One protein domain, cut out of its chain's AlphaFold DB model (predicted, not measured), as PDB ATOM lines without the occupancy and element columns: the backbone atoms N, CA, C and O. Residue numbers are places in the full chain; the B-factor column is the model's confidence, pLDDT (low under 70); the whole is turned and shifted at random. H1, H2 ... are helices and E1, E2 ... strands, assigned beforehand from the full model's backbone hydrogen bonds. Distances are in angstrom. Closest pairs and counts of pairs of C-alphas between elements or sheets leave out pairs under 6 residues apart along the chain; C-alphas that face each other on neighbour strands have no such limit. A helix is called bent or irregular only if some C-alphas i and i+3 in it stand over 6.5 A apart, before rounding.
ATOM      1  N   LEU A   6       9.044  38.845  42.077       74.69
ATOM      2  CA  LEU A   6       9.194  39.302  40.695       74.69
ATOM      3  C   LEU A   6       8.281  40.509  40.486       74.69
ATOM      4  O   LEU A   6       7.125  40.462  40.899       74.69
ATOM      5  N   GLN A   7       8.805  41.573  39.879       71.38
ATOM      6  CA  GLN A   7       8.027  42.756  39.507       71.38
ATOM      7  C   GLN A   7       7.506  42.612  38.073       71.38
ATOM      8  O   GLN A   7       8.206  42.068  37.223       71.38
ATOM      9  N   GLY A   8       6.304  43.125  37.811       68.31
ATOM     10  CA  GLY A   8       5.679  43.135  36.488       68.31
ATOM     11  C   GLY A   8       4.613  44.225  36.362       68.31
ATOM     12  O   GLY A   8       4.410  45.016  37.287       68.31
ATOM     13  N   VAL A   9       3.951  44.280  35.203       64.50
ATOM     14  CA  VAL A   9       2.933  45.290  34.877       64.50
ATOM     15  C   VAL A   9       1.535  44.704  35.036       64.50
ATOM     16  O   VAL A   9       1.204  43.713  34.397       64.50
ATOM     17  N   SER A  10       0.717  45.373  35.851       62.97
ATOM     18  CA  SER A  10      -0.685  45.030  36.108       62.97
ATOM     19  C   SER A  10      -1.576  45.294  34.901       62.97
ATOM     20  O   SER A  10      -1.726  46.451  34.521       62.97
ATOM     21  N   ALA A  11      -2.244  44.263  34.378       59.31
ATOM     22  CA  ALA A  11      -3.315  44.439  33.389       59.31
ATOM     23  C   ALA A  11      -4.705  44.629  34.022       59.31
ATOM     24  O   ALA A  11      -5.520  45.353  33.462       59.31
ATOM     25  N   ALA A  12      -4.961  44.055  35.206       56.28
ATOM     26  CA  ALA A  12      -6.203  44.263  35.957       56.28
ATOM     27  C   ALA A  12      -5.971  44.170  37.493       56.28
ATOM     28  O   ALA A  12      -4.909  43.696  37.917       56.28
ATOM     29  N   PRO A  13      -6.868  44.735  38.331       52.03
ATOM     30  CA  PRO A  13      -6.573  45.051  39.730       52.03
ATOM     31  C   PRO A  13      -7.022  44.005  40.769       52.03
ATOM     32  O   PRO A  13      -8.130  44.092  41.280       52.03
ATOM     33  N   GLY A  14      -6.106  43.176  41.276       62.59
ATOM     34  CA  GLY A  14      -6.432  42.290  42.402       62.59
ATOM     35  C   GLY A  14      -5.265  41.421  42.863       62.59
ATOM     36  O   GLY A  14      -4.096  41.782  42.672       62.59
ATOM     37  N   ILE A  15      -5.564  40.375  43.643       73.75
ATOM     38  CA  ILE A  15      -4.572  39.509  44.298       73.75
ATOM     39  C   ILE A  15      -5.109  38.082  44.353       73.75
ATOM     40  O   ILE A  15      -6.153  37.828  44.950       73.75
ATOM     41  N   THR A  16      -4.328  37.144  43.827       77.75
ATOM     42  CA  THR A  16      -4.615  35.712  43.887       77.75
ATOM     43  C   THR A  16      -3.445  34.946  44.497       77.75
ATOM     44  O   THR A  16      -2.301  35.406  44.489       77.75
ATOM     45  N   VAL A  17      -3.729  33.767  45.046       80.12
ATOM     46  CA  VAL A  17      -2.721  32.841  45.570       80.12
ATOM     47  C   VAL A  17      -3.082  31.438  45.103       80.12
ATOM     48  O   VAL A  17      -4.181  30.947  45.361       80.12
ATOM     49  N   GLY A  18      -2.143  30.769  44.437       80.44
ATOM     50  CA  GLY A  18      -2.349  29.428  43.904       80.44
ATOM     51  C   GLY A  18      -1.040  28.728  43.568       80.44
ATOM     52  O   GLY A  18       0.037  29.325  43.617       80.44
ATOM     53  N   ALA A  19      -1.135  27.439  43.240       83.44
ATOM     54  CA  ALA A  19       0.001  26.681  42.734       83.44
ATOM     55  C   ALA A  19       0.449  27.258  41.382       83.44
ATOM     56  O   ALA A  19      -0.386  27.545  40.529       83.44
ATOM     57  N   ALA A  20       1.757  27.436  41.195       82.62
ATOM     58  CA  ALA A  20       2.307  27.926  39.936       82.62
ATOM     59  C   ALA A  20       2.315  26.810  38.883       82.62
ATOM     60  O   ALA A  20       2.932  25.762  39.095       82.62
ATOM     61  N   VAL A  21       1.670  27.059  37.746       81.31
ATOM     62  CA  VAL A  21       1.561  26.117  36.628       81.31
ATOM     63  C   VAL A  21       2.241  26.733  35.418       81.31
ATOM     64  O   VAL A  21       1.732  27.677  34.829       81.31
ATOM     65  N   VAL A  22       3.425  26.226  35.073       81.38
ATOM     66  CA  VAL A  22       4.235  26.763  33.971       81.38
ATOM     67  C   VAL A  22       3.894  26.029  32.679       81.38
ATOM     68  O   VAL A  22       4.110  24.820  32.607       81.38
ATOM     69  N   LEU A  23       3.391  26.758  31.681       77.38
ATOM     70  CA  LEU A  23       2.960  26.199  30.399       77.38
ATOM     71  C   LEU A  23       4.128  25.977  29.429       77.38
ATOM     72  O   LEU A  23       4.213  24.907  28.838       77.38
ATOM     73  N   ASP A  24       5.069  26.920  29.302       71.81
ATOM     74  CA  ASP A  24       6.192  26.803  28.347       71.81
ATOM     75  C   ASP A  24       7.374  26.024  28.922       71.81
ATOM     76  O   ASP A  24       8.528  26.437  28.831       71.81
ATOM     77  N   ARG A  25       7.114  24.919  29.615       65.31
ATOM     78  CA  ARG A  25       8.207  24.151  30.201       65.31
ATOM     79  C   ARG A  25       8.964  23.457  29.062       65.31
ATOM     80  O   ARG A  25       8.396  22.522  28.496       65.31
ATOM     81  N   PRO A  26      10.213  23.853  28.735       54.72
ATOM     82  CA  PRO A  26      10.942  23.190  27.668       54.72
ATOM     83  C   PRO A  26      11.071  21.712  28.021       54.72
ATOM     84  O   PRO A  26      11.401  21.340  29.157       54.72
ATOM     85  N   GLY A  27      10.741  20.871  27.051       54.72
ATOM     86  CA  GLY A  27      10.859  19.439  27.186       54.72
ATOM     87  C   GLY A  27      12.295  19.025  27.410       54.72
ATOM     88  O   GLY A  27      13.136  19.193  26.544       54.72
ATOM     89  N   ALA A  28      12.587  18.427  28.562       50.12
ATOM     90  CA  ALA A  28      13.886  17.798  28.805       50.12
ATOM     91  C   ALA A  28      14.000  16.402  28.150       50.12
ATOM     92  O   ALA A  28      14.918  15.641  28.468       50.12
ATOM     93  N   ALA A  29      13.043  16.022  27.296       54.56
ATOM     94  CA  ALA A  29      12.980  14.705  26.683       54.56
ATOM     95  C   ALA A  29      13.953  14.631  25.503       54.56
ATOM     96  O   ALA A  29      13.591  14.813  24.346       54.56
ATOM     97  N   ARG A  30      15.218  14.348  25.815       55.72
ATOM     98  CA  ARG A  30      16.209  13.953  24.814       55.72
ATOM     99  C   ARG A  30      15.742  12.645  24.168       55.72
ATOM    100  O   ARG A  30      15.355  11.736  24.907       55.72
ATOM    101  N   VAL A  31      15.806  12.548  22.835       59.78
ATOM    102  CA  VAL A  31      15.529  11.308  22.084       59.78
ATOM    103  C   VAL A  31      16.192  10.138  22.807       59.78
ATOM    104  O   VAL A  31      17.394  10.178  23.106       59.78
ATOM    105  N   ALA A  32      15.411   9.111  23.148       61.50
ATOM    106  CA  ALA A  32      15.978   7.902  23.726       61.50
ATOM    107  C   ALA A  32      16.994   7.334  22.724       61.50
ATOM    108  O   ALA A  32      16.677   7.176  21.548       61.50
ATOM    109  N   ARG A  33      18.231   7.050  23.157       60.00
ATOM    110  CA  ARG A  33      19.246   6.480  22.255       60.00
ATOM    111  C   ARG A  33      18.682   5.215  21.594       60.00
ATOM    112  O   ARG A  33      18.354   4.272  22.309       60.00
ATOM    113  N   GLY A  34      18.604   5.210  20.263       63.81
ATOM    114  CA  GLY A  34      18.059   4.100  19.474       63.81
ATOM    115  C   GLY A  34      16.573   4.211  19.113       63.81
ATOM    116  O   GLY A  34      16.006   3.212  18.678       63.81
ATOM    117  N   ALA A  35      15.934   5.369  19.305       77.25
ATOM    118  CA  ALA A  35      14.615   5.622  18.731       77.25
ATOM    119  C   ALA A  35      14.685   5.713  17.197       77.25
ATOM    120  O   ALA A  35      15.656   6.234  16.652       77.25
ATOM    121  N   ASP A  36      13.653   5.188  16.542       90.00
ATOM    122  CA  ASP A  36      13.451   5.236  15.094       90.00
ATOM    123  C   ASP A  36      12.991   6.651  14.681       90.00
ATOM    124  O   ASP A  36      11.897   7.052  15.101       90.00
ATOM    125  N   PRO A  37      13.804   7.432  13.939       90.31
ATOM    126  CA  PRO A  37      13.486   8.821  13.596       90.31
ATOM    127  C   PRO A  37      12.146   8.965  12.870       90.31
ATOM    128  O   PRO A  37      11.371   9.871  13.167       90.31
ATOM    129  N   GLU A  38      11.821   8.033  11.980       93.00
ATOM    130  CA  GLU A  38      10.570   8.014  11.234       93.00
ATOM    131  C   GLU A  38       9.362   7.804  12.159       93.00
ATOM    132  O   GLU A  38       8.341   8.487  12.033       93.00
ATOM    133  N   ALA A  39       9.476   6.909  13.143       93.12
ATOM    134  CA  ALA A  39       8.434   6.724  14.149       93.12
ATOM    135  C   ALA A  39       8.266   7.968  15.040       93.12
ATOM    136  O   ALA A  39       7.139   8.311  15.404       93.12
ATOM    137  N   GLU A  40       9.354   8.660  15.391       93.25
ATOM    138  CA  GLU A  40       9.299   9.921  16.145       93.25
ATOM    139  C   GLU A  40       8.642  11.047  15.341       93.25
ATOM    140  O   GLU A  40       7.843  11.808  15.890       93.25
ATOM    141  N   ALA A  41       8.916  11.122  14.037       94.25
ATOM    142  CA  ALA A  41       8.310  12.096  13.138       94.25
ATOM    143  C   ALA A  41       6.792  11.877  13.029       94.25
ATOM    144  O   ALA A  41       6.012  12.819  13.182       94.25
ATOM    145  N   ILE A  42       6.356  10.616  12.894       95.62
ATOM    146  CA  ILE A  42       4.933  10.247  12.943       95.62
ATOM    147  C   ILE A  42       4.309  10.672  14.276       95.62
ATOM    148  O   ILE A  42       3.239  11.279  14.279       95.62
ATOM    149  N   ARG A  43       4.979  10.414  15.409       94.44
ATOM    150  CA  ARG A  43       4.484  10.840  16.729       94.44
ATOM    151  C   ARG A  43       4.319  12.354  16.839       94.44
ATOM    152  O   ARG A  43       3.339  12.806  17.430       94.44
ATOM    153  N   ALA A  44       5.259  13.127  16.299       94.69
ATOM    154  CA  ALA A  44       5.193  14.583  16.314       94.69
ATOM    155  C   ALA A  44       4.044  15.111  15.437       94.69
ATOM    156  O   ALA A  44       3.262  15.950  15.885       94.69
ATOM    157  N   ARG A  45       3.874  14.563  14.228       96.75
ATOM    158  CA  ARG A  45       2.748  14.899  13.342       96.75
ATOM    159  C   ARG A  45       1.399  14.550  13.968       96.75
ATOM    160  O   ARG A  45       0.482  15.367  13.962       96.75
ATOM    161  N   ASP A  46       1.274  13.364  14.558       96.44
ATOM    162  CA  ASP A  46       0.038  12.947  15.224       96.44
ATOM    163  C   ASP A  46      -0.306  13.866  16.407       96.44
ATOM    164  O   ASP A  46      -1.481  14.062  16.722       96.44
ATOM    165  N   ALA A  47       0.695  14.470  17.055       95.75
ATOM    166  CA  ALA A  47       0.469  15.480  18.080       95.75
ATOM    167  C   ALA A  47      -0.113  16.782  17.505       95.75
ATOM    168  O   ALA A  47      -1.033  17.329  18.108       95.75
ATOM    169  N   LEU A  48       0.345  17.246  16.336       97.12
ATOM    170  CA  LEU A  48      -0.271  18.386  15.636       97.12
ATOM    171  C   LEU A  48      -1.723  18.091  15.242       97.12
ATOM    172  O   LEU A  48      -2.598  18.920  15.485       97.12
ATOM    173  N   HIS A  49      -2.006  16.887  14.736       96.94
ATOM    174  CA  HIS A  49      -3.378  16.471  14.427       96.94
ATOM    175  C   HIS A  49      -4.282  16.488  15.666       96.94
ATOM    176  O   HIS A  49      -5.411  16.962  15.601       96.94
ATOM    177  N   ARG A  50      -3.784  16.019  16.818       95.56
ATOM    178  CA  ARG A  50      -4.534  16.096  18.084       95.56
ATOM    179  C   ARG A  50      -4.814  17.537  18.497       95.56
ATOM    180  O   ARG A  50      -5.919  17.827  18.936       95.56
ATOM    181  N   VAL A  51      -3.844  18.438  18.331       94.94
ATOM    182  CA  VAL A  51      -4.066  19.870  18.579       94.94
ATOM    183  C   VAL A  51      -5.145  20.422  17.656       94.94
ATOM    184  O   VAL A  51      -6.017  21.134  18.138       94.94
ATOM    185  N   ALA A  52      -5.127  20.084  16.366       96.56
ATOM    186  CA  ALA A  52      -6.161  20.513  15.429       96.56
ATOM    187  C   ALA A  52      -7.561  20.067  15.892       96.56
ATOM    188  O   ALA A  52      -8.457  20.901  15.988       96.56
ATOM    189  N   THR A  53      -7.717  18.800  16.291       96.31
ATOM    190  CA  THR A  53      -8.984  18.281  16.834       96.31
ATOM    191  C   THR A  53      -9.431  19.021  18.100       96.31
ATOM    192  O   THR A  53     -10.588  19.420  18.194       96.31
ATOM    193  N   ASP A  54      -8.530  19.283  19.055       93.69
ATOM    194  CA  ASP A  54      -8.889  20.059  20.254       93.69
ATOM    195  C   ASP A  54      -9.397  21.463  19.904       93.69
ATOM    196  O   ASP A  54     -10.317  21.986  20.533       93.69
ATOM    197  N   LEU A  55      -8.756  22.112  18.930       95.00
ATOM    198  CA  LEU A  55      -9.125  23.455  18.496       95.00
ATOM    199  C   LEU A  55     -10.497  23.459  17.811       95.00
ATOM    200  O   LEU A  55     -11.297  24.358  18.076       95.00
ATOM    201  N   GLU A  56     -10.803  22.442  17.004       96.56
ATOM    202  CA  GLU A  56     -12.131  22.235  16.411       96.56
ATOM    203  C   GLU A  56     -13.213  22.037  17.484       96.56
ATOM    204  O   GLU A  56     -14.300  22.618  17.386       96.56
ATOM    205  N   ASP A  57     -12.913  21.276  18.538       95.38
ATOM    206  CA  ASP A  57     -13.827  21.054  19.661       95.38
ATOM    207  C   ASP A  57     -14.099  22.354  20.437       95.38
ATOM    208  O   ASP A  57     -15.254  22.666  20.759       95.38
ATOM    209  N   ILE A  58     -13.056  23.153  20.695       92.88
ATOM    210  CA  ILE A  58     -13.177  24.467  21.346       92.88
ATOM    211  C   ILE A  58     -14.004  25.421  20.478       92.88
ATOM    212  O   ILE A  58     -14.935  26.055  20.981       92.88
ATOM    213  N   ALA A  59     -13.708  25.512  19.179       95.06
ATOM    214  CA  ALA A  59     -14.459  26.356  18.252       95.06
ATOM    215  C   ALA A  59     -15.935  25.938  18.193       95.06
ATOM    216  O   ALA A  59     -16.834  26.771  18.328       95.06
ATOM    217  N   SER A  60     -16.203  24.636  18.096       96.12
ATOM    218  CA  SER A  60     -17.559  24.083  18.111       96.12
ATOM    219  C   SER A  60     -18.301  24.413  19.407       96.12
ATOM    220  O   SER A  60     -19.498  24.715  19.379       96.12
ATOM    221  N   ALA A  61     -17.613  24.387  20.552       93.06
ATOM    222  CA  ALA A  61     -18.195  24.788  21.826       93.06
ATOM    223  C   ALA A  61     -18.586  26.268  21.856       93.06
ATOM    224  O   ALA A  61     -19.729  26.580  22.194       93.06
ATOM    225  N   LEU A  62     -17.695  27.150  21.405       92.25
ATOM    226  CA  LEU A  62     -17.961  28.584  21.299       92.25
ATOM    227  C   LEU A  62     -19.135  28.879  20.354       92.25
ATOM    228  O   LEU A  62     -20.040  29.635  20.713       92.25
ATOM    229  N   ARG A  63     -19.209  28.214  19.190       95.00
ATOM    230  CA  ARG A  63     -20.348  28.359  18.260       95.00
ATOM    231  C   ARG A  63     -21.676  28.000  18.933       95.00
ATOM    232  O   ARG A  63     -22.648  28.739  18.791       95.00
ATOM    233  N   ARG A  64     -21.724  26.905  19.702       95.69
ATOM    234  CA  ARG A  64     -22.931  26.495  20.451       95.69
ATOM    235  C   ARG A  64     -23.340  27.502  21.528       95.69
ATOM    236  O   ARG A  64     -24.521  27.592  21.842       95.69
ATOM    237  N   GLU A  65     -22.388  28.244  22.079       92.44
ATOM    238  CA  GLU A  65     -22.620  29.312  23.061       92.44
ATOM    239  C   GLU A  65     -23.028  30.649  22.412       92.44
ATOM    240  O   GLU A  65     -23.241  31.633  23.117       92.44
ATOM    241  N   GLY A  66     -23.162  30.700  21.080       93.44
ATOM    242  CA  GLY A  66     -23.489  31.921  20.339       93.44
ATOM    243  C   GLY A  66     -22.286  32.841  20.103       93.44
ATOM    244  O   GLY A  66     -22.470  34.016  19.798       93.44
ATOM    245  N   ARG A  67     -21.064  32.316  20.238       92.06
ATOM    246  CA  ARG A  67     -19.792  33.055  20.190       92.06
ATOM    247  C   ARG A  67     -19.037  32.748  18.900       92.06
ATOM    248  O   ARG A  67     -17.987  32.109  18.890       92.06
ATOM    249  N   GLY A  68     -19.681  33.095  17.783       94.06
ATOM    250  CA  GLY A  68     -19.226  32.747  16.435       94.06
ATOM    251  C   GLY A  68     -17.918  33.430  16.040       94.06
ATOM    252  O   GLY A  68     -17.037  32.768  15.506       94.06
ATOM    253  N   GLU A  69     -17.758  34.713  16.368       91.25
ATOM    254  CA  GLU A  69     -16.544  35.476  16.042       91.25
ATOM    255  C   GLU A  69     -15.310  34.900  16.753       91.25
ATOM    256  O   GLU A  69     -14.232  34.789  16.175       91.25
ATOM    257  N   GLU A  70     -15.463  34.468  18.005       90.62
ATOM    258  CA  GLU A  70     -14.399  33.805  18.751       90.62
ATOM    259  C   GLU A  70     -14.092  32.421  18.201       90.62
ATOM    260  O   GLU A  70     -12.926  32.040  18.143       90.62
ATOM    261  N   ALA A  71     -15.112  31.673  17.784       93.69
ATOM    262  CA  ALA A  71     -14.898  30.387  17.139       93.69
ATOM    263  C   ALA A  71     -14.086  30.529  15.844       93.69
ATOM    264  O   ALA A  71     -13.150  29.761  15.638       93.69
ATOM    265  N   ASP A  72     -14.376  31.544  15.025       93.06
ATOM    266  CA  ASP A  72     -13.637  31.819  13.787       93.06
ATOM    267  C   ASP A  72     -12.157  32.165  14.077       93.06
ATOM    268  O   ASP A  72     -11.242  31.746  13.357       93.06
ATOM    269  N   ILE A  73     -11.889  32.871  15.186       91.38
ATOM    270  CA  ILE A  73     -10.520  33.123  15.666       91.38
ATOM    271  C   ILE A  73      -9.803  31.803  15.995       91.38
ATOM    272  O   ILE A  73      -8.650  31.624  15.594       91.38
ATOM    273  N   ILE A  74     -10.470  30.882  16.700       92.56
ATOM    274  CA  ILE A  74      -9.910  29.572  17.077       92.56
ATOM    275  C   ILE A  74      -9.670  28.686  15.850       92.56
ATOM    276  O   ILE A  74      -8.620  28.048  15.762       92.56
ATOM    277  N   GLU A  75     -10.586  28.684  14.882       93.56
ATOM    278  CA  GLU A  75     -10.472  27.896  13.647       93.56
ATOM    279  C   GLU A  75      -9.241  28.265  12.821       93.56
ATOM    280  O   GLU A  75      -8.657  27.404  12.164       93.56
ATOM    281  N   THR A  76      -8.757  29.507  12.912       92.06
ATOM    282  CA  THR A  76      -7.488  29.852  12.257       92.06
ATOM    283  C   THR A  76      -6.324  29.019  12.819       92.06
ATOM    284  O   THR A  76      -5.429  28.622  12.076       92.06
ATOM    285  N   GLY A  77      -6.345  28.693  14.114       92.94
ATOM    286  CA  GLY A  77      -5.344  27.825  14.735       92.94
ATOM    287  C   GLY A  77      -5.389  26.382  14.217       92.94
ATOM    288  O   GLY A  77      -4.343  25.742  14.131       92.94
ATOM    289  N   VAL A  78      -6.567  25.885  13.814       95.88
ATOM    290  CA  VAL A  78      -6.715  24.567  13.162       95.88
ATOM    291  C   VAL A  78      -5.936  24.554  11.850       95.88
ATOM    292  O   VAL A  78      -5.152  23.641  11.600       95.88
ATOM    293  N   LEU A  79      -6.093  25.610  11.044       94.50
ATOM    294  CA  LEU A  79      -5.390  25.751   9.767       94.50
ATOM    295  C   LEU A  79      -3.867  25.786   9.953       94.50
ATOM    296  O   LEU A  79      -3.150  25.189   9.159       94.50
ATOM    297  N   MET A  80      -3.379  26.434  11.014       94.50
ATOM    298  CA  MET A  80      -1.948  26.471  11.335       94.50
ATOM    299  C   MET A  80      -1.415  25.113  11.796       94.50
ATOM    300  O   MET A  80      -0.339  24.704  11.375       94.50
ATOM    301  N   ALA A  81      -2.156  24.396  12.646       96.12
ATOM    302  CA  ALA A  81      -1.763  23.064  13.111       96.12
ATOM    303  C   ALA A  81      -1.688  22.041  11.969       96.12
ATOM    304  O   ALA A  81      -0.883  21.113  12.025       96.12
ATOM    305  N   MET A  82      -2.504  22.240  10.934       96.88
ATOM    306  CA  MET A  82      -2.565  21.398   9.742       96.88
ATOM    307  C   MET A  82      -1.730  21.928   8.569       96.88
ATOM    308  O   MET A  82      -1.810  21.362   7.477       96.88
ATOM    309  N   ASP A  83      -0.938  22.989   8.760       96.81
ATOM    310  CA  ASP A  83      -0.116  23.564   7.698       96.81
ATOM    311  C   ASP A  83       0.949  22.548   7.231       96.81
ATOM    312  O   ASP A  83       1.820  22.156   8.021       96.81
ATOM    313  N   PRO A  84       0.939  22.138   5.946       96.94
ATOM    314  CA  PRO A  84       1.944  21.232   5.403       96.94
ATOM    315  C   PRO A  84       3.383  21.732   5.580       96.94
ATOM    316  O   PRO A  84       4.290  20.911   5.707       96.94
ATOM    317  N   GLN A  85       3.614  23.051   5.595       96.81
ATOM    318  CA  GLN A  85       4.952  23.612   5.796       96.81
ATOM    319  C   GLN A  85       5.447  23.414   7.228       96.81
ATOM    320  O   GLN A  85       6.606  23.045   7.421       96.81
ATOM    321  N   LEU A  86       4.576  23.614   8.224       97.44
ATOM    322  CA  LEU A  86       4.899  23.356   9.626       97.44
ATOM    323  C   LEU A  86       5.159  21.863   9.851       97.44
ATOM    324  O   LEU A  86       6.171  21.501  10.450       97.44
ATOM    325  N   ILE A  87       4.292  20.993   9.323       97.81
ATOM    326  CA  ILE A  87       4.447  19.535   9.437       97.81
ATOM    327  C   ILE A  87       5.775  19.085   8.815       97.81
ATOM    328  O   ILE A  87       6.551  18.396   9.474       97.81
ATOM    329  N   ALA A  88       6.082  19.528   7.592       97.31
ATOM    330  CA  ALA A  88       7.334  19.179   6.922       97.31
ATOM    331  C   ALA A  88       8.567  19.672   7.698       97.31
ATOM    332  O   ALA A  88       9.552  18.945   7.816       97.31
ATOM    333  N   ARG A  89       8.510  20.881   8.278       97.44
ATOM    334  CA  ARG A  89       9.580  21.428   9.131       97.44
ATOM    335  C   ARG A  89       9.835  20.533  10.342       97.44
ATOM    336  O   ARG A  89      10.981  20.212  10.638       97.44
ATOM    337  N   VAL A  90       8.771  20.111  11.022       96.88
ATOM    338  CA  VAL A  90       8.854  19.214  12.182       96.88
ATOM    339  C   VAL A  90       9.468  17.874  11.784       96.88
ATOM    340  O   VAL A  90      10.387  17.409  12.452       96.88
ATOM    341  N   GLU A  91       9.001  17.272  10.688       95.62
ATOM    342  CA  GLU A  91       9.530  15.998  10.188       95.62
ATOM    343  C   GLU A  91      11.028  16.108   9.854       95.62
ATOM    344  O   GLU A  91      11.810  15.266  10.295       95.62
ATOM    345  N   MET A  92      11.455  17.186   9.185       95.88
ATOM    346  CA  MET A  92      12.873  17.459   8.912       95.88
ATOM    347  C   MET A  92      13.703  17.607  10.194       95.88
ATOM    348  O   MET A  92      14.785  17.033  10.306       95.88
ATOM    349  N   LEU A  93      13.219  18.352  11.190       94.00
ATOM    350  CA  LEU A  93      13.946  18.543  12.450       94.00
ATOM    351  C   LEU A  93      14.107  17.237  13.242       94.00
ATOM    352  O   LEU A  93      15.121  17.037  13.915       94.00
ATOM    353  N   VAL A  94      13.135  16.329  13.154       92.81
ATOM    354  CA  VAL A  94      13.233  15.012  13.794       92.81
ATOM    355  C   VAL A  94      14.180  14.090  13.024       92.81
ATOM    356  O   VAL A  94      15.078  13.506  13.629       92.81
ATOM    357  N   VAL A  95      13.995  13.958  11.708       92.56
ATOM    358  CA  VAL A  95      14.716  12.972  10.887       92.56
ATOM    359  C   VAL A  95      16.143  13.424  10.578       92.56
ATOM    360  O   VAL A  95      17.086  12.663  10.794       92.56
ATOM    361  N   ASP A  96      16.318  14.669  10.134       91.12
ATOM    362  CA  ASP A  96      17.604  15.164   9.637       91.12
ATOM    363  C   ASP A  96      18.458  15.767  10.760       91.12
ATOM    364  O   ASP A  96      19.664  15.519  10.835       91.12
ATOM    365  N   ALA A  97      17.847  16.559  11.651       88.19
ATOM    366  CA  ALA A  97      18.559  17.205  12.759       88.19
ATOM    367  C   ALA A  97      18.624  16.341  14.034       88.19
ATOM    368  O   ALA A  97      19.387  16.653  14.954       88.19
ATOM    369  N   GLY A  98      17.868  15.238  14.092       88.00
ATOM    370  CA  GLY A  98      17.876  14.302  15.217       88.00
ATOM    371  C   GLY A  98      17.315  14.885  16.516       88.00
ATOM    372  O   GLY A  98      17.710  14.445  17.604       88.00
ATOM    373  N   LEU A  99      16.443  15.895  16.427       89.81
ATOM    374  CA  LEU A  99      15.805  16.500  17.595       89.81
ATOM    375  C   LEU A  99      14.732  15.584  18.190       89.81
ATOM    376  O   LEU A  99      14.126  14.751  17.515       89.81
ATOM    377  N   GLY A 100      14.471  15.766  19.488       89.88
ATOM    378  CA  GLY A 100      13.320  15.136  20.133       89.88
ATOM    379  C   GLY A 100      12.015  15.620  19.509       89.88
ATOM    380  O   GLY A 100      11.924  16.803  19.199       89.88
ATOM    381  N   PRO A 101      10.971  14.785  19.385       92.12
ATOM    382  CA  PRO A 101       9.698  15.199  18.783       92.12
ATOM    383  C   PRO A 101       9.098  16.463  19.427       92.12
ATOM    384  O   PRO A 101       8.637  17.356  18.727       92.12
ATOM    385  N   ALA A 102       9.153  16.594  20.758       91.00
ATOM    386  CA  ALA A 102       8.661  17.786  21.460       91.00
ATOM    387  C   ALA A 102       9.533  19.036  21.222       91.00
ATOM    388  O   ALA A 102       9.021  20.156  21.168       91.00
ATOM    389  N   GLU A 103      10.847  18.842  21.083       90.94
ATOM    390  CA  GLU A 103      11.806  19.908  20.782       90.94
ATOM    391  C   GLU A 103      11.635  20.379  19.335       90.94
ATOM    392  O   GLU A 103      11.468  21.570  19.111       90.94
ATOM    393  N   ALA A 104      11.533  19.448  18.382       93.88
ATOM    394  CA  ALA A 104      11.254  19.722  16.978       93.88
ATOM    395  C   ALA A 104       9.937  20.487  16.778       93.88
ATOM    396  O   ALA A 104       9.899  21.439  16.008       93.88
ATOM    397  N   LEU A 105       8.870  20.120  17.499       95.12
ATOM    398  CA  LEU A 105       7.595  20.849  17.471       95.12
ATOM    399  C   LEU A 105       7.729  22.291  17.966       95.12
ATOM    400  O   LEU A 105       7.151  23.202  17.376       95.12
ATOM    401  N   SER A 106       8.476  22.493  19.053       91.81
ATOM    402  CA  SER A 106       8.677  23.822  19.635       91.81
ATOM    403  C   SER A 106       9.558  24.695  18.737       91.81
ATOM    404  O   SER A 106       9.230  25.854  18.510       91.81
ATOM    405  N   GLU A 107      10.638  24.126  18.199       93.69
ATOM    406  CA  GLU A 107      11.584  24.817  17.320       93.69
ATOM    407  C   GLU A 107      10.938  25.168  15.975       93.69
ATOM    408  O   GLU A 107      10.971  26.327  15.573       93.69
ATOM    409  N   ALA A 108      10.256  24.219  15.322       96.56
ATOM    410  CA  ALA A 108       9.551  24.484  14.068       96.56
ATOM    411  C   ALA A 108       8.505  25.595  14.226       96.56
ATOM    412  O   ALA A 108       8.415  26.491  13.389       96.56
ATOM    413  N   ALA A 109       7.734  25.562  15.317       94.75
ATOM    414  CA  ALA A 109       6.751  26.596  15.600       94.75
ATOM    415  C   ALA A 109       7.399  27.962  15.862       94.75
ATOM    416  O   ALA A 109       6.869  28.971  15.404       94.75
ATOM    417  N   GLU A 110       8.536  28.016  16.563       93.50
ATOM    418  CA  GLU A 110       9.262  29.271  16.779       93.50
ATOM    419  C   GLU A 110       9.832  29.824  15.469       93.50
ATOM    420  O   GLU A 110       9.689  31.015  15.202       93.50
ATOM    421  N   GLU A 111      10.414  28.983  14.611       95.50
ATOM    422  CA  GLU A 111      10.902  29.403  13.296       95.50
ATOM    423  C   GLU A 111       9.775  29.979  12.428       95.50
ATOM    424  O   GLU A 111       9.898  31.093  11.909       95.50
ATOM    425  N   THR A 112       8.643  29.274  12.324       95.56
ATOM    426  CA  THR A 112       7.465  29.755  11.591       95.56
ATOM    427  C   THR A 112       6.906  31.041  12.209       95.56
ATOM    428  O   THR A 112       6.558  31.983  11.494       95.56
ATOM    429  N   ALA A 113       6.865  31.142  13.539       92.50
ATOM    430  CA  ALA A 113       6.429  32.352  14.226       92.50
ATOM    431  C   ALA A 113       7.359  33.544  13.947       92.50
ATOM    432  O   ALA A 113       6.892  34.668  13.746       92.50
ATOM    433  N   LEU A 114       8.673  33.323  13.896       93.12
ATOM    434  CA  LEU A 114       9.646  34.354  13.540       93.12
ATOM    435  C   LEU A 114       9.460  34.826  12.096       93.12
ATOM    436  O   LEU A 114       9.534  36.032  11.848       93.12
ATOM    437  N   GLU A 115       9.188  33.916  11.162       94.25
ATOM    438  CA  GLU A 115       8.861  34.250   9.771       94.25
ATOM    439  C   GLU A 115       7.600  35.126   9.691       94.25
ATOM    440  O   GLU A 115       7.648  36.205   9.095       94.25
ATOM    441  N   LEU A 116       6.515  34.735  10.373       92.12
ATOM    442  CA  LEU A 116       5.273  35.514  10.442       92.12
ATOM    443  C   LEU A 116       5.486  36.901  11.060       92.12
ATOM    444  O   LEU A 116       5.028  37.900  10.511       92.12
ATOM    445  N   SER A 117       6.237  36.988  12.160       89.31
ATOM    446  CA  SER A 117       6.475  38.249  12.880       89.31
ATOM    447  C   SER A 117       7.230  39.307  12.066       89.31
ATOM    448  O   SER A 117       7.217  40.487  12.415       89.31
ATOM    449  N   ARG A 118       7.913  38.892  10.991       92.94
ATOM    450  CA  ARG A 118       8.666  39.775  10.087       92.94
ATOM    451  C   ARG A 118       7.822  40.291   8.925       92.94
ATOM    452  O   ARG A 118       8.312  41.120   8.156       92.94
ATOM    453  N   LEU A 119       6.592  39.804   8.771       91.94
ATOM    454  CA  LEU A 119       5.691  40.293   7.741       91.94
ATOM    455  C   LEU A 119       5.276  41.744   8.043       91.94
ATOM    456  O   LEU A 119       5.056  42.100   9.199       91.94
ATOM    457  N   PRO A 120       5.151  42.600   7.014       88.12
ATOM    458  CA  PRO A 120       4.718  43.986   7.192       88.12
ATOM    459  C   PRO A 120       3.229  44.103   7.551       88.12
ATOM    460  O   PRO A 120       2.796  45.137   8.054       88.12
ATOM    461  N   ASP A 121       2.445  43.063   7.267       90.75
ATOM    462  CA  ASP A 121       1.042  42.984   7.647       90.75
ATOM    463  C   ASP A 121       0.933  42.690   9.148       90.75
ATOM    464  O   ASP A 121       1.297  41.608   9.613       90.75
ATOM    465  N   ALA A 122       0.431  43.665   9.907       81.56
ATOM    466  CA  ALA A 122       0.309  43.566  11.356       81.56
ATOM    467  C   ALA A 122      -0.619  42.424  11.803       81.56
ATOM    468  O   ALA A 122      -0.341  41.780  12.811       81.56
ATOM    469  N   MET A 123      -1.684  42.137  11.047       80.00
ATOM    470  CA  MET A 123      -2.620  41.063  11.383       80.00
ATOM    471  C   MET A 123      -1.955  39.694  11.203       80.00
ATOM    472  O   MET A 123      -2.103  38.825  12.061       80.00
ATOM    473  N   LEU A 124      -1.167  39.514  10.140       83.31
ATOM    474  CA  LEU A 124      -0.382  38.291   9.948       83.31
ATOM    475  C   LEU A 124       0.755  38.165  10.968       83.31
ATOM    476  O   LEU A 124       1.004  37.070  11.465       83.31
ATOM    477  N   ALA A 125       1.414  39.268  11.328       85.69
ATOM    478  CA  ALA A 125       2.470  39.259  12.338       85.69
ATOM    479  C   ALA A 125       1.952  38.840  13.725       85.69
ATOM    480  O   ALA A 125       2.635  38.110  14.444       85.69
ATOM    481  N   GLU A 126       0.724  39.228  14.087       81.19
ATOM    482  CA  GLU A 126       0.073  38.802  15.334       81.19
ATOM    483  C   GLU A 126      -0.189  37.289  15.397       81.19
ATOM    484  O   GLU A 126      -0.265  36.727  16.492       81.19
ATOM    485  N   ARG A 127      -0.262  36.599  14.250       87.25
ATOM    486  CA  ARG A 127      -0.434  35.137  14.189       87.25
ATOM    487  C   ARG A 127       0.806  34.351  14.618       87.25
ATOM    488  O   ARG A 127       0.699  33.154  14.864       87.25
ATOM    489  N   ALA A 128       1.960  35.001  14.762       89.25
ATOM    490  CA  ALA A 128       3.176  34.359  15.262       89.25
ATOM    491  C   ALA A 128       2.948  33.654  16.614       89.25
ATOM    492  O   ALA A 128       3.374  32.519  16.819       89.25
ATOM    493  N   ASP A 129       2.220  34.298  17.526       84.75
ATOM    494  CA  ASP A 129       1.931  33.735  18.847       84.75
ATOM    495  C   ASP A 129       0.898  32.599  18.804       84.75
ATOM    496  O   ASP A 129       0.955  31.682  19.631       84.75
ATOM    497  N   ASP A 130       0.000  32.608  17.816       87.94
ATOM    498  CA  ASP A 130      -0.939  31.508  17.581       87.94
ATOM    499  C   ASP A 130      -0.168  30.240  17.165       87.94
ATOM    500  O   ASP A 130      -0.406  29.162  17.716       87.94
ATOM    501  N   VAL A 131       0.836  30.375  16.289       92.50
ATOM    502  CA  VAL A 131       1.718  29.262  15.892       92.50
ATOM    503  C   VAL A 131       2.542  28.744  17.074       92.50
ATOM    504  O   VAL A 131       2.611  27.531  17.291       92.50
ATOM    505  N   ARG A 132       3.105  29.632  17.908       90.31
ATOM    506  CA  ARG A 132       3.803  29.225  19.145       90.31
ATOM    507  C   ARG A 132       2.893  28.431  20.080       90.31
ATOM    508  O   ARG A 132       3.320  27.431  20.661       90.31
ATOM    509  N   SER A 133       1.635  28.858  20.223       87.94
ATOM    510  CA  SER A 133       0.637  28.140  21.021       87.94
ATOM    511  C   SER A 133       0.398  26.730  20.477       87.94
ATOM    512  O   SER A 133       0.450  25.767  21.248       87.94
ATOM    513  N   VAL A 134       0.227  26.582  19.159       92.56
ATOM    514  CA  VAL A 134       0.079  25.276  18.493       92.56
ATOM    515  C   VAL A 134       1.279  24.367  18.772       92.56
ATOM    516  O   VAL A 134       1.092  23.250  19.262       92.56
ATOM    517  N   GLY A 135       2.506  24.852  18.548       92.69
ATOM    518  CA  GLY A 135       3.730  24.079  18.782       92.69
ATOM    519  C   GLY A 135       3.865  23.612  20.229       92.69
ATOM    520  O   GLY A 135       4.102  22.432  20.493       92.69
ATOM    521  N   ARG A 136       3.606  24.507  21.190       89.38
ATOM    522  CA  ARG A 136       3.617  24.168  22.619       89.38
ATOM    523  C   ARG A 136       2.559  23.125  22.982       89.38
ATOM    524  O   ARG A 136       2.847  22.213  23.759       89.38
ATOM    525  N   ARG A 137       1.331  23.247  22.458       89.38
ATOM    526  CA  ARG A 137       0.256  22.267  22.705       89.38
ATOM    527  C   ARG A 137       0.634  20.892  22.150       89.38
ATOM    528  O   ARG A 137       0.450  19.891  22.841       89.38
ATOM    529  N   ALA A 138       1.219  20.844  20.957       92.62
ATOM    530  CA  ALA A 138       1.655  19.597  20.341       92.62
ATOM    531  C   ALA A 138       2.828  18.969  21.112       92.62
ATOM    532  O   ALA A 138       2.826  17.768  21.384       92.62
ATOM    533  N   ALA A 139       3.799  19.774  21.550       91.00
ATOM    534  CA  ALA A 139       4.902  19.297  22.379       91.00
ATOM    535  C   ALA A 139       4.395  18.658  23.686       91.00
ATOM    536  O   ALA A 139       4.825  17.562  24.048       91.00
ATOM    537  N   ALA A 140       3.405  19.276  24.342       86.06
ATOM    538  CA  ALA A 140       2.793  18.726  25.551       86.06
ATOM    539  C   ALA A 140       2.140  17.347  25.319       86.06
ATOM    540  O   ALA A 140       2.263  16.461  26.173       86.06
ATOM    541  N   TYR A 141       1.509  17.134  24.157       88.81
ATOM    542  CA  TYR A 141       0.954  15.833  23.769       88.81
ATOM    543  C   TYR A 141       2.017  14.739  23.695       88.81
ATOM    544  O   TYR A 141       1.845  13.669  24.284       88.81
ATOM    545  N   VAL A 142       3.125  15.020  23.009       90.06
ATOM    546  CA  VAL A 142       4.251  14.087  22.864       90.06
ATOM    547  C   VAL A 142       4.832  13.695  24.221       90.06
ATOM    548  O   VAL A 142       5.223  12.551  24.447       90.06
ATOM    549  N   GLU A 143       4.862  14.632  25.159       86.06
ATOM    550  CA  GLU A 143       5.443  14.425  26.483       86.06
ATOM    551  C   GLU A 143       4.488  13.740  27.467       86.06
ATOM    552  O   GLU A 143       4.835  13.566  28.640       86.06
ATOM    553  N   GLY A 144       3.280  13.380  27.021       81.88
ATOM    554  CA  GLY A 144       2.238  12.808  27.871       81.88
ATOM    555  C   GLY A 144       1.757  13.778  28.952       81.88
ATOM    556  O   GLY A 144       1.228  13.358  29.983       81.88
ATOM    557  N   ARG A 145       1.965  15.083  28.748       73.50
ATOM    558  CA  ARG A 145       1.514  16.128  29.661       73.50
ATOM    559  C   ARG A 145       0.091  16.479  29.269       73.50
ATOM    560  O   ARG A 145      -0.138  17.331  28.417       73.50
ATOM    561  N   ALA A 146      -0.870  15.802  29.893       56.12
ATOM    562  CA  ALA A 146      -2.261  16.217  29.793       56.12
ATOM    563  C   ALA A 146      -2.362  17.687  30.228       56.12
ATOM    564  O   ALA A 146      -1.885  18.042  31.312       56.12
ATOM    565  N   ARG A 147      -2.987  18.536  29.401       60.38
ATOM    566  CA  ARG A 147      -3.422  19.876  29.816       60.38
ATOM    567  C   ARG A 147      -4.580  19.680  30.789       60.38
ATOM    568  O   ARG A 147      -5.747  19.768  30.445       60.38
ATOM    569  N   THR A 148      -4.260  19.286  32.015       51.72
ATOM    570  CA  THR A 148      -5.252  19.241  33.080       51.72
ATOM    571  C   THR A 148      -5.627  20.679  33.378       51.72
ATOM    572  O   THR A 148      -4.736  21.462  33.702       51.72
ATOM    573  N   ALA A 149      -6.911  21.015  33.278       53.59
ATOM    574  CA  ALA A 149      -7.462  22.227  33.866       53.59
ATOM    575  C   ALA A 149      -6.890  22.383  35.283       53.59
ATOM    576  O   ALA A 149      -7.063  21.503  36.132       53.59
ATOM    577  N   THR A 150      -6.110  23.438  35.507       58.75
ATOM    578  CA  THR A 150      -5.432  23.634  36.787       58.75
ATOM    579  C   THR A 150      -6.121  24.738  37.556       58.75
ATOM    580  O   THR A 150      -6.268  25.840  37.034       58.75
ATOM    581  N   ASP A 151      -6.412  24.502  38.829       68.31
ATOM    582  CA  ASP A 151      -6.875  25.523  39.773       68.31
ATOM    583  C   ASP A 151      -5.716  26.435  40.247       68.31
ATOM    584  O   ASP A 151      -5.644  26.849  41.407       68.31
ATOM    585  N   GLY A 152      -4.752  26.711  39.370       81.50
ATOM    586  CA  GLY A 152      -3.480  27.361  39.674       81.50
ATOM    587  C   GLY A 152      -3.351  28.776  39.114       81.50
ATOM    588  O   GLY A 152      -4.247  29.299  38.455       81.50
ATOM    589  N   VAL A 153      -2.200  29.390  39.388       82.88
ATOM    590  CA  VAL A 153      -1.738  30.592  38.686       82.88
ATOM    591  C   VAL A 153      -0.931  30.126  37.483       82.88
ATOM    592  O   VAL A 153       0.145  29.538  37.644       82.88
ATOM    593  N   LEU A 154      -1.464  30.365  36.288       82.62
ATOM    594  CA  LEU A 154      -0.813  30.007  35.036       82.62
ATOM    595  C   LEU A 154       0.361  30.945  34.784       82.62
ATOM    596  O   LEU A 154       0.252  32.154  34.975       82.62
ATOM    597  N   ILE A 155       1.479  30.386  34.345       82.06
ATOM    598  CA  ILE A 155       2.679  31.123  33.978       82.06
ATOM    599  C   ILE A 155       3.066  30.692  32.570       82.06
ATOM    600  O   ILE A 155       3.377  29.524  32.338       82.06
ATOM    601  N   ALA A 156       3.062  31.638  31.647       80.06
ATOM    602  CA  ALA A 156       3.483  31.429  30.271       80.06
ATOM    603  C   ALA A 156       4.294  32.633  29.798       80.06
ATOM    604  O   ALA A 156       4.440  33.615  30.508       80.06
ATOM    605  N   THR A 157       4.837  32.554  28.604       77.88
ATOM    606  CA  THR A 157       5.531  33.606  27.884       77.88
ATOM    607  C   THR A 157       4.438  34.359  27.155       77.88
ATOM    608  O   THR A 157       4.098  35.461  27.561       77.88
ATOM    609  N   THR A 158       3.746  33.674  26.243       75.69
ATOM    610  CA  THR A 158       2.552  34.167  25.550       75.69
ATOM    611  C   THR A 158       1.397  33.163  25.646       75.69
ATOM    612  O   THR A 158       1.608  31.959  25.851       75.69
ATOM    613  N   LEU A 159       0.167  33.656  25.495       79.25
ATOM    614  CA  LEU A 159      -1.048  32.849  25.387       79.25
ATOM    615  C   LEU A 159      -1.767  33.180  24.085       79.25
ATOM    616  O   LEU A 159      -2.064  34.345  23.820       79.25
ATOM    617  N   GLY A 160      -2.097  32.136  23.328       84.62
ATOM    618  CA  GLY A 160      -2.958  32.245  22.163       84.62
ATOM    619  C   GLY A 160      -4.444  32.210  22.549       84.62
ATOM    620  O   GLY A 160      -4.798  31.875  23.688       84.62
ATOM    621  N   PRO A 161      -5.346  32.502  21.597       86.62
ATOM    622  CA  PRO A 161      -6.790  32.546  21.829       86.62
ATOM    623  C   PRO A 161      -7.351  31.250  22.411       86.62
ATOM    624  O   PRO A 161      -8.185  31.271  23.313       86.62
ATOM    625  N   ALA A 162      -6.840  30.112  21.948       87.50
ATOM    626  CA  ALA A 162      -7.297  28.813  22.408       87.50
ATOM    627  C   ALA A 162      -6.799  28.449  23.810       87.50
ATOM    628  O   ALA A 162      -7.483  27.729  24.533       87.50
ATOM    629  N   ASP A 163      -5.640  28.967  24.230       86.44
ATOM    630  CA  ASP A 163      -5.220  28.829  25.623       86.44
ATOM    631  C   ASP A 163      -6.153  29.607  26.547       86.44
ATOM    632  O   ASP A 163      -6.529  29.101  27.599       86.44
ATOM    633  N   VAL A 164      -6.558  30.811  26.141       85.56
ATOM    634  CA  VAL A 164      -7.525  31.613  26.894       85.56
ATOM    635  C   VAL A 164      -8.886  30.918  26.936       85.56
ATOM    636  O   VAL A 164      -9.457  30.782  28.011       85.56
ATOM    637  N   ALA A 165      -9.396  30.426  25.808       86.19
ATOM    638  CA  ALA A 165     -10.702  29.767  25.769       86.19
ATOM    639  C   ALA A 165     -10.810  28.573  26.727       86.19
ATOM    640  O   ALA A 165     -11.836  28.384  27.378       86.19
ATOM    641  N   GLU A 166      -9.742  27.787  26.837       84.56
ATOM    642  CA  GLU A 166      -9.744  26.545  27.603       84.56
ATOM    643  C   GLU A 166      -9.269  26.721  29.045       84.56
ATOM    644  O   GLU A 166      -9.882  26.214  29.986       84.56
ATOM    645  N   LEU A 167      -8.147  27.417  29.233       81.75
ATOM    646  CA  LEU A 167      -7.477  27.464  30.526       81.75
ATOM    647  C   LEU A 167      -8.039  28.549  31.412       81.75
ATOM    648  O   LEU A 167      -8.032  28.376  32.631       81.75
ATOM    649  N   ALA A 168      -8.502  29.644  30.807       76.44
ATOM    650  CA  ALA A 168      -8.994  30.766  31.563       76.44
ATOM    651  C   ALA A 168     -10.110  30.278  32.497       76.44
ATOM    652  O   ALA A 168      -9.822  30.252  33.684       76.44
ATOM    653  N   PRO A 169     -11.255  29.700  32.069       79.06
ATOM    654  CA  PRO A 169     -12.379  29.336  32.956       79.06
ATOM    655  C   PRO A 169     -12.058  28.625  34.290       79.06
ATOM    656  O   PRO A 169     -12.867  28.673  35.215       79.06
ATOM    657  N   THR A 170     -10.907  27.957  34.405       79.94
ATOM    658  CA  THR A 170     -10.460  27.245  35.613       79.94
ATOM    659  C   THR A 170      -9.245  27.860  36.326       79.94
ATOM    660  O   THR A 170      -8.953  27.483  37.463       79.94
ATOM    661  N   ALA A 171      -8.550  28.818  35.707       80.75
ATOM    662  CA  ALA A 171      -7.375  29.478  36.262       80.75
ATOM    663  C   ALA A 171      -7.732  30.436  37.409       80.75
ATOM    664  O   ALA A 171      -8.695  31.193  37.342       80.75
ATOM    665  N   LYS A 172      -6.886  30.477  38.445       81.62
ATOM    666  CA  LYS A 172      -6.979  31.478  39.528       81.62
ATOM    667  C   LYS A 172      -6.314  32.810  39.176       81.62
ATOM    668  O   LYS A 172      -6.438  33.763  39.941       81.62
ATOM    669  N   GLY A 173      -5.535  32.837  38.096       78.50
ATOM    670  CA  GLY A 173      -4.827  34.003  37.577       78.50
ATOM    671  C   GLY A 173      -3.810  33.613  36.507       78.50
ATOM    672  O   GLY A 173      -3.449  32.439  36.380       78.50
ATOM    673  N   ILE A 174      -3.341  34.600  35.748       79.38
ATOM    674  CA  ILE A 174      -2.407  34.415  34.633       79.38
ATOM    675  C   ILE A 174      -1.231  35.377  34.791       79.38
ATOM    676  O   ILE A 174      -1.407  36.551  35.103       79.38
ATOM    677  N   VAL A 175      -0.023  34.872  34.558       79.25
ATOM    678  CA  VAL A 175       1.226  35.630  34.543       79.25
ATOM    679  C   VAL A 175       1.942  35.370  33.226       79.25
ATOM    680  O   VAL A 175       2.236  34.223  32.893       79.25
ATOM    681  N   LEU A 176       2.264  36.444  32.506       77.94
ATOM    682  CA  LEU A 176       3.063  36.389  31.285       77.94
ATOM    683  C   LEU A 176       4.498  36.853  31.567       77.94
ATOM    684  O   LEU A 176       4.707  37.894  32.192       77.94
ATOM    685  N   ALA A 177       5.485  36.051  31.170       70.75
ATOM    686  CA  ALA A 177       6.908  36.285  31.404       70.75
ATOM    687  C   ALA A 177       7.503  37.275  30.392       70.75
ATOM    688  O   ALA A 177       8.384  38.057  30.750       70.75
ATOM    689  N   ALA A 178       7.022  37.244  29.148       61.78
ATOM    690  CA  ALA A 178       7.382  38.181  28.095       61.78
ATOM    691  C   ALA A 178       6.291  38.177  27.019       61.78
ATOM    692  O   ALA A 178       5.936  37.116  26.531       61.78
ATOM    693  N   GLY A 179       5.805  39.353  26.622       58.38
ATOM    694  CA  GLY A 179       4.664  39.473  25.711       58.38
ATOM    695  C   GLY A 179       3.359  39.762  26.453       58.38
ATOM    696  O   GLY A 179       3.197  39.442  27.632       58.38
ATOM    697  N   GLY A 180       2.460  40.473  25.777       60.16
ATOM    698  CA  GLY A 180       1.094  40.677  26.250       60.16
ATOM    699  C   GLY A 180       0.209  39.492  25.880       60.16
ATOM    700  O   GLY A 180       0.636  38.555  25.214       60.16
ATOM    701  N   VAL A 181      -1.056  39.556  26.280       62.84
ATOM    702  CA  VAL A 181      -2.091  38.739  25.639       62.84
ATOM    703  C   VAL A 181      -2.179  39.206  24.181       62.84
ATOM    704  O   VAL A 181      -2.237  40.417  23.953       62.84
ATOM    705  N   THR A 182      -2.157  38.292  23.203       68.88
ATOM    706  CA  THR A 182      -2.298  38.679  21.785       68.88
ATOM    707  C   THR A 182      -3.610  39.431  21.567       68.88
ATOM    708  O   THR A 182      -4.552  39.272  22.350       68.88
ATOM    709  N   ALA A 183      -3.720  40.243  20.512       71.25
ATOM    710  CA  ALA A 183      -4.961  40.969  20.235       71.25
ATOM    711  C   ALA A 183      -6.165  40.012  20.146       71.25
ATOM    712  O   ALA A 183      -7.194  40.242  20.786       71.25
ATOM    713  N   HIS A 184      -5.995  38.885  19.450       74.62
ATOM    714  CA  HIS A 184      -6.996  37.825  19.345       74.62
ATOM    715  C   HIS A 184      -7.278  37.130  20.682       74.62
ATOM    716  O   HIS A 184      -8.439  36.928  21.037       74.62
ATOM    717  N   ALA A 185      -6.249  36.819  21.472       77.44
ATOM    718  CA  ALA A 185      -6.445  36.220  22.787       77.44
ATOM    719  C   ALA A 185      -7.166  37.181  23.746       77.44
ATOM    720  O   ALA A 185      -7.983  36.754  24.558       77.44
ATOM    721  N   ALA A 186      -6.938  38.488  23.603       74.69
ATOM    722  CA  ALA A 186      -7.621  39.515  24.371       74.69
ATOM    723  C   ALA A 186      -9.085  39.663  23.936       74.69
ATOM    724  O   ALA A 186      -9.941  39.865  24.791       74.69
ATOM    725  N   ILE A 187      -9.392  39.540  22.637       77.81
ATOM    726  CA  ILE A 187     -10.776  39.494  22.134       77.81
ATOM    727  C   ILE A 187     -11.527  38.321  22.775       77.81
ATOM    728  O   ILE A 187     -12.559  38.542  23.404       77.81
ATOM    729  N   VAL A 188     -10.962  37.111  22.701       82.25
ATOM    730  CA  VAL A 188     -11.576  35.902  23.275       82.25
ATOM    731  C   VAL A 188     -11.725  36.001  24.796       82.25
ATOM    732  O   VAL A 188     -12.753  35.592  25.342       82.25
ATOM    733  N   ALA A 189     -10.741  36.581  25.494       77.56
ATOM    734  CA  ALA A 189     -10.824  36.821  26.935       77.56
ATOM    735  C   ALA A 189     -11.994  37.751  27.288       77.56
ATOM    736  O   ALA A 189     -12.787  37.446  28.181       77.56
ATOM    737  N   ARG A 190     -12.126  38.885  26.587       73.75
ATOM    738  CA  ARG A 190     -13.180  39.870  26.869       73.75
ATOM    739  C   ARG A 190     -14.566  39.260  26.752       73.75
ATOM    740  O   ARG A 190     -15.372  39.378  27.671       73.75
ATOM    741  N   SER A 191     -14.823  38.519  25.684       77.19
ATOM    742  CA  SER A 191     -16.133  37.904  25.490       77.19
ATOM    743  C   SER A 191     -16.412  36.701  26.390       77.19
ATOM    744  O   SER A 191     -17.576  36.362  26.588       77.19
ATOM    745  N   LEU A 192     -15.389  36.096  27.004       77.19
ATOM    746  CA  LEU A 192     -15.571  35.141  28.106       77.19
ATOM    747  C   LEU A 192     -15.908  35.831  29.443       77.19
ATOM    748  O   LEU A 192     -16.130  35.144  30.437       77.19
ATOM    749  N   GLY A 193     -15.906  37.166  29.508       69.00
ATOM    750  CA  GLY A 193     -16.109  37.919  30.748       69.00
ATOM    751  C   GLY A 193     -14.874  37.969  31.651       69.00
ATOM    752  O   GLY A 193     -14.983  38.316  32.828       69.00
ATOM    753  N   TRP A 194     -13.692  37.656  31.112       64.62
ATOM    754  CA  TRP A 194     -12.444  37.547  31.876       64.62
ATOM    755  C   TRP A 194     -11.811  38.879  32.251       64.62
ATOM    756  O   TRP A 194     -10.824  38.913  32.975       64.62
ATOM    757  N   GLU A 195     -12.391  39.993  31.823       52.66
ATOM    758  CA  GLU A 195     -11.895  41.347  32.099       52.66
ATOM    759  C   GLU A 195     -11.754  41.644  33.603       52.66
ATOM    760  O   GLU A 195     -11.023  42.551  33.993       52.66
ATOM    761  N   ARG A 196     -12.439  40.866  34.453       48.16
ATOM    762  CA  ARG A 196     -12.372  40.971  35.914       48.16
ATOM    763  C   ARG A 196     -11.266  40.124  36.556       48.16
ATOM    764  O   ARG A 196     -10.837  40.490  37.639       48.16
ATOM    765  N   ASP A 197     -10.802  39.060  35.892       45.19
ATOM    766  CA  ASP A 197      -9.901  38.038  36.464       45.19
ATOM    767  C   ASP A 197      -8.597  37.831  35.656       45.19
ATOM    768  O   ASP A 197      -7.658  37.184  36.128       45.19
ATOM    769  N   LEU A 198      -8.479  38.425  34.458       46.50
ATOM    770  CA  LEU A 198      -7.250  38.486  33.648       46.50
ATOM    771  C   LEU A 198      -6.272  39.534  34.225       46.50
ATOM    772  O   LEU A 198      -5.802  40.460  33.563       46.50
ATOM    773  N   GLU A 199      -6.002  39.420  35.520       46.06
ATOM    774  CA  GLU A 199      -5.180  40.334  36.297       46.06
ATOM    775  C   GLU A 199      -3.708  39.949  36.213       46.06
ATOM    776  O   GLU A 199      -3.213  39.114  36.967       46.06
ATOM    777  N   LEU A 200      -2.953  40.616  35.340       42.50
ATOM    778  CA  LEU A 200      -1.495  40.471  35.300       42.50
ATOM    779  C   LEU A 200      -0.798  41.185  36.480       42.50
ATOM    780  O   LEU A 200       0.125  41.955  36.270       42.50
ATOM    781  N   ARG A 201      -1.179  40.976  37.750       35.72
ATOM    782  CA  ARG A 201      -0.337  41.426  38.883       35.72
ATOM    783  C   ARG A 201       0.673  40.359  39.255       35.72
ATOM    784  O   ARG A 201       0.409  39.435  40.018       35.72
ATOM    785  N   THR A 202       1.886  40.539  38.749       37.22
ATOM    786  CA  THR A 202       3.056  39.762  39.146       37.22
ATOM    787  C   THR A 202       3.477  40.138  40.572       37.22
ATOM    788  O   THR A 202       4.145  41.142  40.797       37.22
ATOM    789  N   CYS A 203       3.101  39.300  41.536       32.06
ATOM    790  CA  CYS A 203       3.905  38.991  42.717       32.06
ATOM    791  C   CYS A 203       4.030  37.465  42.764       32.06
ATOM    792  O   CYS A 203       3.275  36.784  43.454       32.06
ATOM    793  N   VAL A 204       4.950  36.900  41.979       36.75
ATOM    794  CA  VAL A 204       5.210  35.456  42.027       36.75
ATOM    795  C   VAL A 204       6.014  35.165  43.289       36.75
ATOM    796  O   VAL A 204       7.211  35.430  43.333       36.75
ATOM    797  N   HIS A 205       5.372  34.599  44.308       33.34
ATOM    798  CA  HIS A 205       6.076  33.879  45.362       33.34
ATOM    799  C   HIS A 205       6.327  32.452  44.872       33.34
ATOM    800  O   HIS A 205       5.394  31.721  44.544       33.34
ATOM    801  N   ARG A 206       7.598  32.044  44.778       35.91
ATOM    802  CA  ARG A 206       7.957  30.686  44.346       35.91
ATOM    803  C   ARG A 206       7.373  29.656  45.321       35.91
ATOM    804  O   ARG A 206       7.817  29.578  46.464       35.91
TER     805      ARG A 206
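This is residues 6 to 206 of the 274 residues of an uncharacterized protein of Chloroflexi bacterium (UniProt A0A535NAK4). What is the main picture? A small wall of three parallel strands, E1 to E3, with H7 and H8 at one side of it, stands on one side of a larger body of helices. In that body the hairpin of the long H1 with H2 is crossed by H6, H4 lies side by side with H6 and meets H1 with its residues 101 to 105 alone, while H3 packs on H1 and H4, and H5 sits at a corner of H4. What is the make-up? The printed part has 201 residues, with eight named helices and three named strands in the order E1 H1 H2 H3 H4 H5 H6 E2 H7 E3 H8; the class is mostly helix, with mostly crossed helix packing. It is compact, with a radius of gyration of the C-alphas of 16.9 A and spans of 51 by 38 by 34 A.

Where are the strands? E1 is residues 20 to 22, from C-alpha 20 at (2.307, 27.926, 39.936), E2 is 153 to 156 and E3 is 173 to 176. Where are the helices? H1 is residues 37 to 64, 41.1 A long from C-alpha 37 at (13.486, 8.821, 13.596); H2 is 68 to 81, 20.2 A, and H3 is 84 to 95. H4 is 101 to 117, 24.0 A, H5 is 122 to 126 and H6 is 128 to 142, 21.7 A. H7 is 161 to 170, and H8, 183 to 191, ends at C-alpha 191 at (-16.133, 37.904, 25.490).

How is the sheet built? E2 is the inner strand, with N 21 and O 153 at 2.9 A toward E1, and N 175 and O 154 at 2.8 A toward E3. Parallel neighbours joined through helices form two strand-helix-strand units, E1 to E2 through H1 to H6, and E2, H7, E3 with a right-handed crossover. What is near it? H7 only grazes the sheet, with residues 164 to 170, and touches H8 at the closest C-alphas, Pro 161 and Ala 185, 3.8 A. How do the other helices stand? H1, the hub, forms a hairpin with H2, closest C-alphas Ala 59 and Ala 71, 4.2 A, at a shallow tilt of 7 degrees. With residues 43 to 51 alone H1 touches H6 at a steep tilt of 63 degrees, closest C-alphas Ala 47 and Ala 138, 4.8 A. H4 touches H6 at 5 degrees, a shallow tilt, opposite ways, closest C-alphas Ala 113 and Ala 128, 4.0 A. Are the helix backbones complete? Every O i to N i+4 pair is within hydrogen-bond range in H1, H3, H4, H5, H6 and H8, against 8 of 10 in H2 and 4 of 6 in H7. H7 is only just irregular: C-alphas 166 and 169 are 6.6 A apart.

How large is it? The two C-alphas farthest apart, Pro 13 and Gly 34, are 51.9 A apart. Is it continuous? The printed part has no cut, and the link E1 to H1 is long, 14 residues. Where is confidence low? The pLDDT is under 70 in residues 8 to 14, 25 to 34, 146 to 151, 178 to 182 and 193 to 206.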